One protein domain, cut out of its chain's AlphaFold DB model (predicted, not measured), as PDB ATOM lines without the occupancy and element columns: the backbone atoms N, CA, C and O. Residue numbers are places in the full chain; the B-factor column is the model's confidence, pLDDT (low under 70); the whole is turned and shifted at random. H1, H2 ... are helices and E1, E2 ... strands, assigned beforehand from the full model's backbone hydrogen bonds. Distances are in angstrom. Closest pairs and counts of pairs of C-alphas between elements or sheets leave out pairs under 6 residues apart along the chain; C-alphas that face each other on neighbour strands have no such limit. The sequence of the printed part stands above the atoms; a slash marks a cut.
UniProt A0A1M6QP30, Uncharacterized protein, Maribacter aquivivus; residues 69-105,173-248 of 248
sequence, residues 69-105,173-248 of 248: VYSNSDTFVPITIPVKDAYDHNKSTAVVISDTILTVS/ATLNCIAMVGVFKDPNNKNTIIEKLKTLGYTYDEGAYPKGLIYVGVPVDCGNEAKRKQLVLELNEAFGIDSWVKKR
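What this domain is: This is residues 69 to 105 and 173 to 248 of the 248 residues of an uncharacterized protein of Maribacter aquivivus (UniProt A0A1M6QP30). A strongly twisted sheet of six strands has E3 and E5 in its middle, the hairpin E1 and E2 joined to it through E2 beside the last half of E3, and the helices H1 and H2 both over one face. The long strand E3 bends, with E6 beside its first half and E2 beside its last half, while E5 runs along its other side with E4 beyond. The printed part has 113 residues, with two named helices and six named strands in the order E1, E2, E3, H1, E4, E5, H2, E6. The sheet is branched and mixed, E2 and E3 being its parallel pair, and the class is mixed, helices and strands. The whole is compact, with a radius of gyration of the C-alphas of 12.9 A, and spans 36 by 34 by 22 A.

Where its parts are: E1, residues 77 to 82, begins with C-alpha 77 at (49.061, 0.597, -26.652) and is 16.2 A long. E2, residues 93 to 98, is 14.7 A long. After the cut come E3, residues 177 to 184, 19.2 A, and H1, residues 187 to 199, 18.3 A. E4, residues 205 to 209, is 12.6 A long, and E5, residues 213 to 220, is 21.4 A. H2, residues 225 to 239, is 20.8 A long and begins with C-alpha 225 at (54.218, -2.429, 1.178). E6, residues 244 to 247, is 10.1 A long and ends with C-alpha 247 at (42.820, -6.549, -4.208).

How they stand to each other: E1 and E2 form an antiparallel hairpin, with N 79 and O 96 within hydrogen-bond range at 2.9 A. E3 bends by 71 degrees at residue 181, and its pairing is staggered. E2 is its parallel neighbour, with N 183 and O 97 at 2.9 A. E6 lies on the same side of E3 as E2 and is antiparallel to it, with N 178 and O 246 at 2.8 A. E5, antiparallel, lies on the other side, with N 218 and O 179 at 2.9 A. E4 and E5 form a hairpin, with N 205 and O 217 at 2.8 A. H1 lies over E3 and E5 at a height of 9.1 A over the sheet; Lys 190 and Val 216 are its closest C-alphas to E5, 7.2 A apart. H2, on the same face, lies over E3 and E6 at a height of 9.1 A and runs along the strands, at 5 degrees to E3 on the local plane; the C-alphas of Ala 179 and Val 232 are the closest of E3 and H2, 6.6 A apart. In H1 and H2 every O i to N i+4 pair is within hydrogen-bond range.

The domain as a whole: The C-alphas farthest apart, those of Asp 74 and Ala 173, are 38.1 A apart. Residues 106 to 172 are not printed, and C-alphas 105 and 173 are 36.7 A apart across the cut. Of the links printed whole, none is long. The mean pLDDT of the printed part is 84.9; residues 69 to 74, 104 to 105 and 173 to 174 are under 70.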
ATOM      1  N   VAL A  69      59.174   1.623 -23.535       42.47
ATOM      2  CA  VAL A  69      59.529   0.438 -24.322       42.47
ATOM      3  C   VAL A  69      58.240  -0.186 -24.844       42.47
ATOM      4  O   VAL A  69      57.692  -1.115 -24.243       42.47
ATOM      5  N   TYR A  70      57.777   0.327 -25.988       47.22
ATOM      6  CA  TYR A  70      56.803  -0.339 -26.840       47.22
ATOM      7  C   TYR A  70      57.209  -1.804 -26.956       47.22
ATOM      8  O   TYR A  70      58.323  -2.125 -27.376       47.22
ATOM      9  N   SER A  71      56.329  -2.705 -26.537       44.72
ATOM     10  CA  SER A  71      56.572  -4.140 -26.593       44.72
ATOM     11  C   SER A  71      56.544  -4.626 -28.043       44.72
ATOM     12  O   SER A  71      55.553  -5.215 -28.434       44.72
ATOM     13  N   ASN A  72      57.608  -4.365 -28.814       43.12
ATOM     14  CA  ASN A  72      57.981  -4.852 -30.158       43.12
ATOM     15  C   ASN A  72      56.841  -5.218 -31.143       43.12
ATOM     16  O   ASN A  72      56.992  -6.157 -31.928       43.12
ATOM     17  N   SER A  73      55.691  -4.553 -31.074       53.66
ATOM     18  CA  SER A  73      54.463  -4.998 -31.727       53.66
ATOM     19  C   SER A  73      53.443  -3.866 -31.754       53.66
ATOM     20  O   SER A  73      53.161  -3.236 -30.735       53.66
ATOM     21  N   ASP A  74      52.869  -3.660 -32.936       64.38
ATOM     22  CA  ASP A  74      51.918  -2.588 -33.235       64.38
ATOM     23  C   ASP A  74      50.521  -2.830 -32.626       64.38
ATOM     24  O   ASP A  74      49.627  -2.002 -32.779       64.38
ATOM     25  N   THR A  75      50.307  -3.970 -31.952       73.06
ATOM     26  CA  THR A  75      49.029  -4.328 -31.314       73.06
ATOM     27  C   THR A  75      48.950  -3.943 -29.840       73.06
ATOM     28  O   THR A  75      47.917  -4.195 -29.234       73.06
ATOM     29  N   PHE A  76      49.989  -3.339 -29.253       80.62
ATOM     30  CA  PHE A  76      49.988  -2.920 -27.848       80.62
ATOM     31  C   PHE A  76      50.070  -1.403 -27.704       80.62
ATOM     32  O   PHE A  76      51.011  -0.772 -28.185       80.62
ATOM     33  N   VAL A  77      49.122  -0.833 -26.964       81.50
ATOM     34  CA  VAL A  77      49.061   0.597 -26.652       81.50
ATOM     35  C   VAL A  77      48.987   0.824 -25.137       81.50
ATOM     36  O   VAL A  77      48.288   0.081 -24.438       81.50
ATOM     37  N   PRO A  78      49.697   1.830 -24.590       82.62
ATOM     38  CA  PRO A  78      49.471   2.279 -23.224       82.62
ATOM     39  C   PRO A  78      48.129   3.015 -23.154       82.62
ATOM     40  O   PRO A  78      47.870   3.928 -23.937       82.62
ATOM     41  N   ILE A  79      47.276   2.631 -22.208       82.88
ATOM     42  CA  ILE A  79      45.966   3.249 -21.984       82.88
ATOM     43  C   ILE A  79      45.789   3.638 -20.518       82.88
ATOM     44  O   ILE A  79      46.263   2.942 -19.618       82.88
ATOM     45  N   THR A  80      45.070   4.729 -20.272       85.38
ATOM     46  CA  THR A  80      44.721   5.171 -18.918       85.38
ATOM     47  C   THR A  80      43.373   4.582 -18.508       85.38
ATOM     48  O   THR A  80      42.369   4.810 -19.176       85.38
ATOM     49  N   ILE A  81      43.341   3.853 -17.392       82.69
ATOM     50  CA  ILE A  81      42.137   3.218 -16.838       82.69
ATOM     51  C   ILE A  81      41.803   3.764 -15.437       82.69
ATOM     52  O   ILE A  81      42.721   4.087 -14.674       82.69
ATOM     53  N   PRO A  82      40.516   3.859 -15.053       83.12
ATOM     54  CA  PRO A  82      40.107   4.213 -13.697       83.12
ATOM     55  C   PRO A  82      40.279   3.022 -12.743       83.12
ATOM     56  O   PRO A  82      39.886   1.893 -13.047       83.12
ATOM     57  N   VAL A  83      40.822   3.263 -11.548       83.25
ATOM     58  CA  VAL A  83      41.223   2.188 -10.618       83.25
ATOM     59  C   VAL A  83      40.282   2.046  -9.416       83.25
ATOM     60  O   VAL A  83      40.667   2.220  -8.265       83.25
ATOM     61  N   LYS A  84      39.021   1.680  -9.692       77.56
ATOM     62  CA  LYS A  84      37.925   1.589  -8.696       77.56
ATOM     63  C   LYS A  84      38.276   0.790  -7.428       77.56
ATOM     64  O   LYS A  84      37.906   1.192  -6.331       77.56
ATOM     65  N   ASP A  85      39.024  -0.304  -7.584       72.31
ATOM     66  CA  ASP A  85      39.394  -1.239  -6.506       72.31
ATOM     67  C   ASP A  85      40.872  -1.100  -6.076       72.31
ATOM     68  O   ASP A  85      41.518  -2.084  -5.689       72.31
ATOM     69  N   ALA A  86      41.462   0.092  -6.229       81.62
ATOM     70  CA  ALA A  86      42.862   0.333  -5.891       81.62
ATOM     71  C   ALA A  86      43.145   0.088  -4.404       81.62
ATOM     72  O   ALA A  86      42.456   0.596  -3.521       81.62
ATOM     73  N   TYR A  87      44.231  -0.639  -4.130       81.25
ATOM     74  CA  TYR A  87      44.772  -0.773  -2.778       81.25
ATOM     75  C   TYR A  87      45.291   0.572  -2.229       81.25
ATOM     76  O   TYR A  87      45.328   0.781  -1.020       81.25
ATOM     77  N   ASP A  88      45.709   1.479  -3.115       78.88
ATOM     78  CA  ASP A  88      46.069   2.856  -2.776       78.88
ATOM     79  C   ASP A  88      44.932   3.794  -3.188       78.88
ATOM     80  O   ASP A  88      44.778   4.110  -4.367       78.88
ATOM     81  N   HIS A  89      44.143   4.238  -2.208       74.19
ATOM     82  CA  HIS A  89      42.988   5.114  -2.420       74.19
ATOM     83  C   HIS A  89      43.336   6.494  -3.005       74.19
ATOM     84  O   HIS A  89      42.428   7.208  -3.419       74.19
ATOM     85  N   ASN A  90      44.617   6.882  -3.049       79.81
ATOM     86  CA  ASN A  90      45.042   8.146  -3.658       79.81
ATOM     87  C   ASN A  90      45.266   8.036  -5.175       79.81
ATOM     88  O   ASN A  90      45.389   9.058  -5.846       79.81
ATOM     89  N   LYS A  91      45.328   6.818  -5.736       78.75
ATOM     90  CA  LYS A  91      45.330   6.629  -7.191       78.75
ATOM     91  C   LYS A  91      43.889   6.625  -7.702       78.75
ATOM     92  O   LYS A  91      43.112   5.752  -7.334       78.75
ATOM     93  N   SER A  92      43.552   7.568  -8.579       81.12
ATOM     94  CA  SER A  92      42.281   7.600  -9.323       81.12
ATOM     95  C   SER A  92      42.388   6.901 -10.685       81.12
ATOM     96  O   SER A  92      41.437   6.252 -11.131       81.12
ATOM     97  N   THR A  93      43.564   6.967 -11.313       83.94
ATOM     98  CA  THR A  93      43.876   6.350 -12.606       83.94
ATOM     99  C   THR A  93      45.190   5.562 -12.575       83.94
ATOM    100  O   THR A  93      46.017   5.704 -11.668       83.94
ATOM    101  N   ALA A  94      45.379   4.706 -13.577       85.69
ATOM    102  CA  ALA A  94      46.619   3.986 -13.850       85.69
ATOM    103  C   ALA A  94      46.825   3.834 -15.358       85.69
ATOM    104  O   ALA A  94      45.850   3.700 -16.095       85.69
ATOM    105  N   VAL A  95      48.081   3.804 -15.806       87.81
ATOM    106  CA  VAL A  95      48.429   3.483 -17.198       87.81
ATOM    107  C   VAL A  95      48.766   1.999 -17.272       87.81
ATOM    108  O   VAL A  95      49.592   1.528 -16.492       87.81
ATOM    109  N   VAL A  96      48.146   1.262 -18.188       89.25
ATOM    110  CA  VAL A  96      48.370  -0.179 -18.395       89.25
ATOM    111  C   VAL A  96      48.514  -0.495 -19.883       89.25
ATOM    112  O   VAL A  96      48.099   0.298 -20.725       89.25
ATOM    113  N   ILE A  97      49.077  -1.656 -20.221       89.88
ATOM    114  CA  ILE A  97      49.090  -2.126 -21.615       89.88
ATOM    115  C   ILE A  97      47.709  -2.675 -21.984       89.88
ATOM    116  O   ILE A  97      47.134  -3.468 -21.235       89.88
ATOM    117  N   SER A  98      47.211  -2.322 -23.165       88.69
ATOM    118  CA  SER A  98      46.060  -2.976 -23.781       88.69
ATOM    119  C   SER A  98      46.276  -3.229 -25.266       88.69
ATOM    120  O   SER A  98      47.152  -2.634 -25.890       88.69
ATOM    121  N   ASP A  99      45.472  -4.129 -25.818       88.50
ATOM    122  CA  ASP A  99      45.370  -4.401 -27.250       88.50
ATOM    123  C   ASP A  99      44.151  -3.754 -27.916       88.50
ATOM    124  O   ASP A  99      43.830  -4.011 -29.078       88.50
ATOM    125  N   THR A 100      43.451  -2.906 -27.171       83.88
ATOM    126  CA  THR A 100      42.315  -2.145 -27.658       83.88
ATOM    127  C   THR A 100      42.311  -0.768 -26.997       83.88
ATOM    128  O   THR A 100      42.762  -0.603 -25.863       83.88
ATOM    129  N   ILE A 101      41.840   0.245 -27.719       81.50
ATOM    130  CA  ILE A 101      41.684   1.587 -27.158       81.50
ATOM    131  C   ILE A 101      40.464   1.545 -26.239       81.50
ATOM    132  O   ILE A 101      39.374   1.195 -26.689       81.50
ATOM    133  N   LEU A 102      40.657   1.895 -24.968       76.00
ATOM    134  CA  LEU A 102      39.579   2.026 -23.990       76.00
ATOM    135  C   LEU A 102      39.361   3.499 -23.656       76.00
ATOM    136  O   LEU A 102      40.310   4.264 -23.478       76.00
ATOM    137  N   THR A 103      38.095   3.873 -23.559       70.56
ATOM    138  CA  THR A 103      37.614   5.205 -23.194       70.56
ATOM    139  C   THR A 103      37.080   5.200 -21.761       70.56
ATOM    140  O   THR A 103      36.819   4.145 -21.187       70.56
ATOM    141  N   VAL A 104      36.868   6.377 -21.160       64.50
ATOM    142  CA  VAL A 104      36.251   6.468 -19.819       64.50
ATOM    143  C   VAL A 104      34.863   5.806 -19.806       64.50
ATOM    144  O   VAL A 104      34.532   5.080 -18.869       64.50
ATOM    145  N   SER A 105      34.109   5.956 -20.899       65.88
ATOM    146  CA  SER A 105      32.787   5.360 -21.123       65.88
ATOM    147  C   SER A 105      32.785   3.825 -21.108       65.88
ATOM    148  O   SER A 105      31.780   3.215 -20.744       65.88
ATOM    149  N   ALA A 173      52.454 -15.461   3.839       56.34
ATOM    150  CA  ALA A 173      52.102 -14.280   3.072       56.34
ATOM    151  C   ALA A 173      50.984 -14.670   2.104       56.34
ATOM    152  O   ALA A 173      51.212 -15.345   1.099       56.34
ATOM    153  N   THR A 174      49.756 -14.299   2.450       68.75
ATOM    154  CA  THR A 174      48.595 -14.575   1.610       68.75
ATOM    155  C   THR A 174      48.596 -13.579   0.450       68.75
ATOM    156  O   THR A 174      48.452 -12.372   0.639       68.75
ATOM    157  N   LEU A 175      48.832 -14.091  -0.762       78.69
ATOM    158  CA  LEU A 175      48.918 -13.310  -2.002       78.69
ATOM    159  C   LEU A 175      47.518 -12.832  -2.423       78.69
ATOM    160  O   LEU A 175      46.925 -13.337  -3.370       78.69
ATOM    161  N   ASN A 176      46.955 -11.895  -1.664       85.88
ATOM    162  CA  ASN A 176      45.573 -11.421  -1.809       85.88
ATOM    163  C   ASN A 176      45.455 -10.180  -2.709       85.88
ATOM    164  O   ASN A 176      44.375  -9.607  -2.829       85.88
ATOM    165  N   CYS A 177      46.562  -9.731  -3.299       91.00
ATOM    166  CA  CYS A 177      46.629  -8.580  -4.187       91.00
ATOM    167  C   CYS A 177      47.294  -8.967  -5.513       91.00
ATOM    168  O   CYS A 177      48.048  -9.936  -5.582       91.00
ATOM    169  N   ILE A 178      47.040  -8.184  -6.559       93.31
ATOM    170  CA  ILE A 178      47.621  -8.343  -7.895       93.31
ATOM    171  C   ILE A 178      48.125  -6.979  -8.363       93.31
ATOM    172  O   ILE A 178      47.359  -6.017  -8.394       93.31
ATOM    173  N   ALA A 179      49.401  -6.894  -8.738       93.81
ATOM    174  CA  ALA A 179      49.944  -5.752  -9.467       93.81
ATOM    175  C   ALA A 179      49.581  -5.896 -10.954       93.81
ATOM    176  O   ALA A 179      50.121  -6.763 -11.640       93.81
ATOM    177  N   MET A 180      48.618  -5.105 -11.429       92.88
ATOM    178  CA  MET A 180      48.056  -5.204 -12.779       92.88
ATOM    179  C   MET A 180      48.979  -4.549 -13.812       92.88
ATOM    180  O   MET A 180      49.381  -3.399 -13.644       92.88
ATOM    181  N   VAL A 181      49.289  -5.285 -14.882       92.75
ATOM    182  CA  VAL A 181      50.213  -4.881 -15.958       92.75
ATOM    183  C   VAL A 181      49.455  -4.519 -17.237       92.75
ATOM    184  O   VAL A 181      49.847  -3.604 -17.959       92.75
ATOM    185  N   GLY A 182      48.349  -5.213 -17.512       91.75
ATOM    186  CA  GLY A 182      47.556  -4.977 -18.711       91.75
ATOM    187  C   GLY A 182      46.157  -5.571 -18.667       91.75
ATOM    188  O   GLY A 182      45.846  -6.386 -17.794       91.75
ATOM    189  N   VAL A 183      45.330  -5.148 -19.622       92.81
ATOM    190  CA  VAL A 183      43.955  -5.618 -19.846       92.81
ATOM    191  C   VAL A 183      43.742  -5.869 -21.338       92.81
ATOM    192  O   VAL A 183      44.059  -5.014 -22.161       92.81
ATOM    193  N   PHE A 184      43.233  -7.047 -21.694       92.62
ATOM    194  CA  PHE A 184      43.277  -7.554 -23.070       92.62
ATOM    195  C   PHE A 184      41.934  -8.094 -23.539       92.62
ATOM    196  O   PHE A 184      41.181  -8.676 -22.754       92.62
ATOM    197  N   LYS A 185      41.674  -7.951 -24.838       91.56
ATOM    198  CA  LYS A 185      40.528  -8.538 -25.534       91.56
ATOM    199  C   LYS A 185      40.920  -9.771 -26.351       91.56
ATOM    200  O   LYS A 185      40.156 -10.733 -26.393       91.56
ATOM    201  N   ASP A 186      42.101  -9.772 -26.968       89.44
ATOM    202  CA  ASP A 186      42.647 -10.907 -27.711       89.44
ATOM    203  C   ASP A 186      43.477 -11.821 -26.779       89.44
ATOM    204  O   ASP A 186      44.452 -11.378 -26.152       89.44
ATOM    205  N   PRO A 187      43.151 -13.127 -26.694       89.06
ATOM    206  CA  PRO A 187      43.930 -14.090 -25.923       89.06
ATOM    207  C   PRO A 187      45.410 -14.186 -26.327       89.06
ATOM    208  O   PRO A 187      46.239 -14.511 -25.480       89.06
ATOM    209  N   ASN A 188      45.768 -13.911 -27.583       89.38
ATOM    210  CA  ASN A 188      47.151 -13.963 -28.062       89.38
ATOM    211  C   ASN A 188      47.978 -12.799 -27.510       89.38
ATOM    212  O   ASN A 188      49.076 -13.016 -27.003       89.38
ATOM    213  N   ASN A 189      47.426 -11.581 -27.522       87.94
ATOM    214  CA  ASN A 189      48.083 -10.405 -26.948       87.94
ATOM    215  C   ASN A 189      48.274 -10.575 -25.431       87.94
ATOM    216  O   ASN A 189      49.374 -10.366 -24.913       87.94
ATOM    217  N   LYS A 190      47.243 -11.085 -24.740       91.62
ATOM    218  CA  LYS A 190      47.325 -11.520 -23.336       91.62
ATOM    219  C   LYS A 190      48.484 -12.506 -23.112       91.62
ATOM    220  O   LYS A 190      49.297 -12.317 -22.206       91.62
ATOM    221  N   ASN A 191      48.575 -13.551 -23.938       91.81
ATOM    222  CA  ASN A 191      49.596 -14.593 -23.815       91.81
ATOM    223  C   ASN A 191      51.022 -14.051 -24.021       91.81
ATOM    224  O   ASN A 191      51.908 -14.406 -23.248       91.81
ATOM    225  N   THR A 192      51.239 -13.136 -24.971       90.38
ATOM    226  CA  THR A 192      52.537 -12.463 -25.178       90.38
ATOM    227  C   THR A 192      53.009 -11.724 -23.921       90.38
ATOM    228  O   THR A 192      54.176 -11.813 -23.533       90.38
ATOM    229  N   ILE A 193      52.104 -11.029 -23.224       91.31
ATOM    230  CA  ILE A 193      52.430 -10.319 -21.976       91.31
ATOM    231  C   ILE A 193      52.705 -11.301 -20.829       91.31
ATOM    232  O   ILE A 193      53.639 -11.094 -20.051       91.31
ATOM    233  N   ILE A 194      51.979 -12.420 -20.769       93.69
ATOM    234  CA  ILE A 194      52.256 -13.528 -19.843       93.69
ATOM    235  C   ILE A 194      53.649 -14.140 -20.098       93.69
ATOM    236  O   ILE A 194      54.378 -14.432 -19.150       93.69
ATOM    237  N   GLU A 195      54.057 -14.325 -21.354       91.94
ATOM    238  CA  GLU A 195      55.395 -14.817 -21.714       91.94
ATOM    239  C   GLU A 195      56.504 -13.813 -21.369       91.94
ATOM    240  O   GLU A 195      57.554 -14.213 -20.853       91.94
ATOM    241  N   LYS A 196      56.254 -12.508 -21.544       90.06
ATOM    242  CA  LYS A 196      57.163 -11.451 -21.077       90.06
ATOM    243  C   LYS A 196      57.300 -11.451 -19.546       90.06
ATOM    244  O   LYS A 196      58.410 -11.345 -19.034       90.06
ATOM    245  N   LEU A 197      56.214 -11.657 -18.794       93.31
ATOM    246  CA  LEU A 197      56.284 -11.806 -17.331       93.31
ATOM    247  C   LEU A 197      57.094 -13.043 -16.908       93.31
ATOM    248  O   LEU A 197      57.950 -12.938 -16.029       93.31
ATOM    249  N   LYS A 198      56.891 -14.189 -17.572       93.94
ATOM    250  CA  LYS A 198      57.654 -15.425 -17.318       93.94
ATOM    251  C   LYS A 198      59.147 -15.258 -17.601       93.94
ATOM    252  O   LYS A 198      59.964 -15.699 -16.800       93.94
ATOM    253  N   THR A 199      59.515 -14.610 -18.708       91.25
ATOM    254  CA  THR A 199      60.928 -14.365 -19.064       91.25
ATOM    255  C   THR A 199      61.618 -13.362 -18.136       91.25
ATOM    256  O   THR A 199      62.821 -13.473 -17.920       91.25
ATOM    257  N   LEU A 200      60.865 -12.454 -17.505       89.69
ATOM    258  CA  LEU A 200      61.335 -11.600 -16.404       89.69
ATOM    259  C   LEU A 200      61.406 -12.329 -15.041       89.69
ATOM    260  O   LEU A 200      61.864 -11.750 -14.056       89.69
ATOM    261  N   GLY A 201      60.980 -13.596 -14.972       93.50
ATOM    262  CA  GLY A 201      61.010 -14.428 -13.765       93.50
ATOM    263  C   GLY A 201      59.808 -14.262 -12.829       93.50
ATOM    264  O   GLY A 201      59.876 -14.703 -11.681       93.50
ATOM    265  N   TYR A 202      58.717 -13.639 -13.285       95.00
ATOM    266  CA  TYR A 202      57.510 -13.436 -12.482       95.00
ATOM    267  C   TYR A 202      56.491 -14.569 -12.632       95.00
ATOM    268  O   TYR A 202      56.247 -15.094 -13.721       95.00
ATOM    269  N   THR A 203      55.819 -14.892 -11.525       94.44
ATOM    270  CA  THR A 203      54.513 -15.554 -11.568       94.44
ATOM    271  C   THR A 203      53.455 -14.553 -12.023       94.44
ATOM    272  O   THR A 203      53.539 -13.364 -11.724       94.44
ATOM    273  N   TYR A 204      52.442 -15.033 -12.735       94.75
ATOM    274  CA  TYR A 204      51.329 -14.218 -13.208       94.75
ATOM    275  C   TYR A 204      50.006 -14.787 -12.696       94.75
ATOM    276  O   TYR A 204      49.935 -15.938 -12.261       94.75
ATOM    277  N   ASP A 205      48.974 -13.962 -12.761       95.00
ATOM    278  CA  ASP A 205      47.584 -14.317 -12.522       95.00
ATOM    279  C   ASP A 205      46.694 -13.524 -13.481       95.00
ATOM    280  O   ASP A 205      47.077 -12.446 -13.955       95.00
ATOM    281  N   GLU A 206      45.527 -14.077 -13.788       94.44
ATOM    282  CA  GLU A 206      44.586 -13.515 -14.752       94.44
ATOM    283  C   GLU A 206      43.148 -13.619 -14.251       94.44
ATOM    284  O   GLU A 206      42.796 -14.510 -13.479       94.44
ATOM    285  N   GLY A 207      42.291 -12.714 -14.710       91.50
ATOM    286  CA  GLY A 207      40.882 -12.754 -14.352       91.50
ATOM    287  C   GLY A 207      40.024 -11.817 -15.184       91.50
ATOM    288  O   GLY A 207      40.521 -11.015 -15.976       91.50
ATOM    289  N   ALA A 208      38.713 -11.932 -14.995       90.94
ATOM    290  CA  ALA A 208      37.745 -11.093 -15.683       90.94
ATOM    291  C   ALA A 208      37.907  -9.615 -15.294       90.94
ATOM    292  O   ALA A 208      38.098  -9.263 -14.126       90.94
ATOM    293  N   TYR A 209      37.789  -8.756 -16.296       87.75
ATOM    294  CA  TYR A 209      37.742  -7.306 -16.194       87.75
ATOM    295  C   TYR A 209      36.491  -6.809 -16.962       87.75
ATOM    296  O   TYR A 209      35.957  -7.563 -17.786       87.75
ATOM    297  N   PRO A 210      35.946  -5.606 -16.680       86.62
ATOM    298  CA  PRO A 210      34.704  -5.136 -17.303       86.62
ATOM    299  C   PRO A 210      34.701  -5.186 -18.839       86.62
ATOM    300  O   PRO A 210      35.749  -5.237 -19.484       86.62
ATOM    301  N   LYS A 211      33.496  -5.199 -19.426       83.81
ATOM    302  CA  LYS A 211      33.255  -5.316 -20.883       83.81
ATOM    303  C   LYS A 211      33.866  -6.566 -21.556       83.81
ATOM    304  O   LYS A 211      34.072  -6.581 -22.768       83.81
ATOM    305  N   GLY A 212      34.111  -7.637 -20.794       86.50
ATOM    306  CA  GLY A 212      34.633  -8.908 -21.319       86.50
ATOM    307  C   GLY A 212      36.142  -8.909 -21.582       86.50
ATOM    308  O   GLY A 212      36.630  -9.756 -22.327       86.50
ATOM    309  N   LEU A 213      36.868  -7.966 -20.984       91.00
ATOM    310  CA  LEU A 213      38.326  -7.923 -20.997       91.00
ATOM    311  C   LEU A 213      38.909  -8.918 -19.980       91.00
ATOM    312  O   LEU A 213      38.249  -9.324 -19.022       91.00
ATOM    313  N   ILE A 214      40.177  -9.282 -20.158       93.25
ATOM    314  CA  ILE A 214      40.936 -10.125 -19.229       93.25
ATOM    315  C   ILE A 214      42.126  -9.319 -18.717       93.25
ATOM    316  O   ILE A 214      42.959  -8.881 -19.511       93.25
ATOM    317  N   TYR A 215      42.226  -9.122 -17.403       93.62
ATOM    318  CA  TYR A 215      43.412  -8.505 -16.813       93.62
ATOM    319  C   TYR A 215      44.538  -9.531 -16.649       93.62
ATOM    320  O   TYR A 215      44.287 -10.716 -16.421       93.62
ATOM    321  N   VAL A 216      45.783  -9.057 -16.701       95.25
ATOM    322  CA  VAL A 216      46.989  -9.821 -16.350       95.25
ATOM    323  C   VAL A 216      47.807  -9.022 -15.343       95.25
ATOM    324  O   VAL A 216      47.999  -7.810 -15.493       95.25
ATOM    325  N   GLY A 217      48.318  -9.696 -14.317       94.94
ATOM    326  CA  GLY A 217      49.195  -9.077 -13.331       94.94
ATOM    327  C   GLY A 217      50.019 -10.074 -12.528       94.94
ATOM    328  O   GLY A 217      49.938 -11.281 -12.736       94.94
ATOM    329  N   VAL A 218      50.820  -9.557 -11.596       95.94
ATOM    330  CA  VAL A 218      51.687 -10.350 -10.713       95.94
ATOM    331  C   VAL A 218      51.079 -10.420  -9.304       95.94
ATOM    332  O   VAL A 218      50.863  -9.369  -8.692       95.94
ATOM    333  N   PRO A 219      50.808 -11.620  -8.753       94.25
ATOM    334  CA  PRO A 219      50.345 -11.779  -7.376       94.25
ATOM    335  C   PRO A 219      51.332 -11.226  -6.348       94.25
ATOM    336  O   PRO A 219      52.530 -11.501  -6.395       94.25
ATOM    337  N   VAL A 220      50.815 -10.490  -5.367       92.25
ATOM    338  CA  VAL A 220      51.607  -9.845  -4.318       92.25
ATOM    339  C   VAL A 220      50.878  -9.882  -2.974       92.25
ATOM    340  O   VAL A 220      49.649  -9.922  -2.892       92.25
ATOM    341  N   ASP A 221      51.651  -9.882  -1.892       90.06
ATOM    342  CA  ASP A 221      51.136  -9.727  -0.534       90.06
ATOM    343  C   ASP A 221      50.691  -8.272  -0.307       90.06
ATOM    344  O   ASP A 221      51.504  -7.344  -0.352       90.06
ATOM    345  N   CYS A 222      49.398  -8.072  -0.040       85.69
ATOM    346  CA  CYS A 222      48.837  -6.762   0.288       85.69
ATOM    347  C   CYS A 222      49.508  -6.118   1.517       85.69
ATOM    348  O   CYS A 222      49.658  -4.897   1.570       85.69
ATOM    349  N   GLY A 223      49.915  -6.924   2.504       84.81
ATOM    350  CA  GLY A 223      50.516  -6.459   3.754       84.81
ATOM    351  C   GLY A 223      51.976  -6.025   3.621       84.81
ATOM    352  O   GLY A 223      52.480  -5.311   4.486       84.81
ATOM    353  N   ASN A 224      52.665  -6.404   2.539       87.94
ATOM    354  CA  ASN A 224      54.076  -6.080   2.342       87.94
ATOM    355  C   ASN A 224      54.261  -4.887   1.394       87.94
ATOM    356  O   ASN A 224      54.561  -5.036   0.209       87.94
ATOM    357  N   GLU A 225      54.099  -3.678   1.937       88.12
ATOM    358  CA  GLU A 225      54.218  -2.429   1.178       88.12
ATOM    359  C   GLU A 225      55.564  -2.277   0.454       88.12
ATOM    360  O   GLU A 225      55.582  -1.847  -0.698       88.12
ATOM    361  N   ALA A 226      56.678  -2.659   1.088       88.75
ATOM    362  CA  ALA A 226      58.009  -2.542   0.493       88.75
ATOM    363  C   ALA A 226      58.149  -3.419  -0.763       88.75
ATOM    364  O   ALA A 226      58.491  -2.909  -1.831       88.75
ATOM    365  N   LYS A 227      57.795  -4.712  -0.669       88.75
ATOM    366  CA  LYS A 227      57.782  -5.620  -1.831       88.75
ATOM    367  C   LYS A 227      56.799  -5.154  -2.904       88.75
ATOM    368  O   LYS A 227      57.110  -5.250  -4.084       88.75
ATOM    369  N   ARG A 228      55.635  -4.626  -2.509       90.12
ATOM    370  CA  ARG A 228      54.628  -4.096  -3.438       90.12
ATOM    371  C   ARG A 228      55.147  -2.895  -4.228       90.12
ATOM    372  O   ARG A 228      55.012  -2.880  -5.447       90.12
ATOM    373  N   LYS A 229      55.743  -1.905  -3.554       90.00
ATOM    374  CA  LYS A 229      56.324  -0.715  -4.197       90.00
ATOM    375  C   LYS A 229      57.473  -1.094  -5.130       90.00
ATOM    376  O   LYS A 229      57.507  -0.612  -6.254       90.00
ATOM    377  N   GLN A 230      58.352  -1.999  -4.695       92.62
ATOM    378  CA  GLN A 230      59.428  -2.524  -5.535       92.62
ATOM    379  C   GLN A 230      58.885  -3.224  -6.792       92.62
ATOM    380  O   GLN A 230      59.307  -2.892  -7.893       92.62
ATOM    381  N   LEU A 231      57.916  -4.133  -6.645       93.38
ATOM    382  CA  LEU A 231      57.302  -4.845  -7.771       93.38
ATOM    383  C   LEU A 231      56.650  -3.886  -8.777       93.38
ATOM    384  O   LEU A 231      56.852  -4.037  -9.975       93.38
ATOM    385  N   VAL A 232      55.896  -2.890  -8.298       90.75
ATOM    386  CA  VAL A 232      55.281  -1.863  -9.157       90.75
ATOM    387  C   VAL A 232      56.348  -1.092  -9.939       90.75
ATOM    388  O   VAL A 232      56.182  -0.899 -11.135       90.75
ATOM    389  N   LEU A 233      57.463  -0.705  -9.310       89.88
ATOM    390  CA  LEU A 233      58.564  -0.029 -10.005       89.88
ATOM    391  C   LEU A 233      59.224  -0.929 -11.063       89.88
ATOM    392  O   LEU A 233      59.357  -0.502 -12.206       89.88
ATOM    393  N   GLU A 234      59.561  -2.179 -10.721       91.75
ATOM    394  CA  GLU A 234      60.176  -3.131 -11.664       91.75
ATOM    395  C   GLU A 234      59.247  -3.443 -12.860       91.75
ATOM    396  O   GLU A 234      59.720  -3.607 -13.984       91.75
ATOM    397  N   LEU A 235      57.924  -3.489 -12.655       91.69
ATOM    398  CA  LEU A 235      56.943  -3.651 -13.736       91.69
ATOM    399  C   LEU A 235      56.788  -2.376 -14.579       91.69
ATOM    400  O   LEU A 235      56.743  -2.462 -15.804       91.69
ATOM    401  N   ASN A 236      56.739  -1.201 -13.950       89.44
ATOM    402  CA  ASN A 236      56.630   0.081 -14.650       89.44
ATOM    403  C   ASN A 236      57.827   0.321 -15.575       89.44
ATOM    404  O   ASN A 236      57.641   0.745 -16.713       89.44
ATOM    405  N   GLU A 237      59.035  -0.008 -15.113       87.12
ATOM    406  CA  GLU A 237      60.271   0.063 -15.895       87.12
ATOM    407  C   GLU A 237      60.284  -0.975 -17.032       87.12
ATOM    408  O   GLU A 237      60.529  -0.631 -18.185       87.12
ATOM    409  N   ALA A 238      59.946  -2.239 -16.748       86.56
ATOM    410  CA  ALA A 238      60.003  -3.310 -17.747       86.56
ATOM    411  C   ALA A 238      58.930  -3.217 -18.852       86.56
ATOM    412  O   ALA A 238      59.091  -3.824 -19.917       86.56
ATOM    413  N   PHE A 239      57.822  -2.513 -18.606       85.00
ATOM    414  CA  PHE A 239      56.680  -2.414 -19.524       85.00
ATOM    415  C   PHE A 239      56.351  -0.986 -19.983       85.00
ATOM    416  O   PHE A 239      55.539  -0.848 -20.891       85.00
ATOM    417  N   GLY A 240      56.967   0.054 -19.414       81.44
ATOM    418  CA  GLY A 240      56.671   1.445 -19.770       81.44
ATOM    419  C   GLY A 240      55.252   1.869 -19.374       81.44
ATOM    420  O   GLY A 240      54.520   2.412 -20.194       81.44
ATOM    421  N   ILE A 241      54.842   1.589 -18.135       85.94
ATOM    422  CA  ILE A 241      53.465   1.803 -17.652       85.94
ATOM    423  C   ILE A 241      53.421   2.369 -16.230       85.94
ATOM    424  O   ILE A 241      54.448   2.473 -15.565       85.94
ATOM    425  N   ASP A 242      52.217   2.675 -15.740       87.75
ATOM    426  CA  ASP A 242      51.940   2.997 -14.339       87.75
ATOM    427  C   ASP A 242      51.043   1.930 -13.711       87.75
ATOM    428  O   ASP A 242      49.877   2.173 -13.392       87.75
ATOM    429  N   SER A 243      51.619   0.747 -13.487       86.38
ATOM    430  CA  SER A 243      50.949  -0.352 -12.799       86.38
ATOM    431  C   SER A 243      50.413   0.066 -11.423       86.38
ATOM    432  O   SER A 243      50.875   0.994 -10.735       86.38
ATOM    433  N   TRP A 244      49.366  -0.640 -11.020       90.31
ATOM    434  CA  TRP A 244      48.644  -0.412  -9.779       90.31
ATOM    435  C   TRP A 244      48.295  -1.748  -9.148       90.31
ATOM    436  O   TRP A 244      48.311  -2.789  -9.806       90.31
ATOM    437  N   VAL A 245      47.997  -1.727  -7.852       91.31
ATOM    438  CA  VAL A 245      47.676  -2.950  -7.123       91.31
ATOM    439  C   VAL A 245      46.194  -2.998  -6.817       91.31
ATOM    440  O   VAL A 245      45.680  -2.147  -6.092       91.31
ATOM    441  N   LYS A 246      45.539  -4.022  -7.360       88.06
ATOM    442  CA  LYS A 246      44.162  -4.396  -7.060       88.06
ATOM    443  C   LYS A 246      44.153  -5.435  -5.939       88.06
ATOM    444  O   LYS A 246      45.042  -6.288  -5.876       88.06
ATOM    445  N   LYS A 247      43.144  -5.406  -5.073       87.19
ATOM    446  CA  LYS A 247      42.820  -6.549  -4.208       87.19
ATOM    447  C   LYS A 247      42.077  -7.627  -5.020       87.19
ATOM    448  O   LYS A 247      41.282  -7.276  -5.890       87.19
ATOM    449  N   ARG A 248      42.362  -8.906  -4.762       80.69
ATOM    450  CA  ARG A 248      41.570 -10.034  -5.285       80.69
ATOM    451  C   ARG A 248      40.160 -10.033  -4.689       80.69
ATOM    452  O   ARG A 248      40.048  -9.707  -3.482       80.69
TER     453      ARG A 248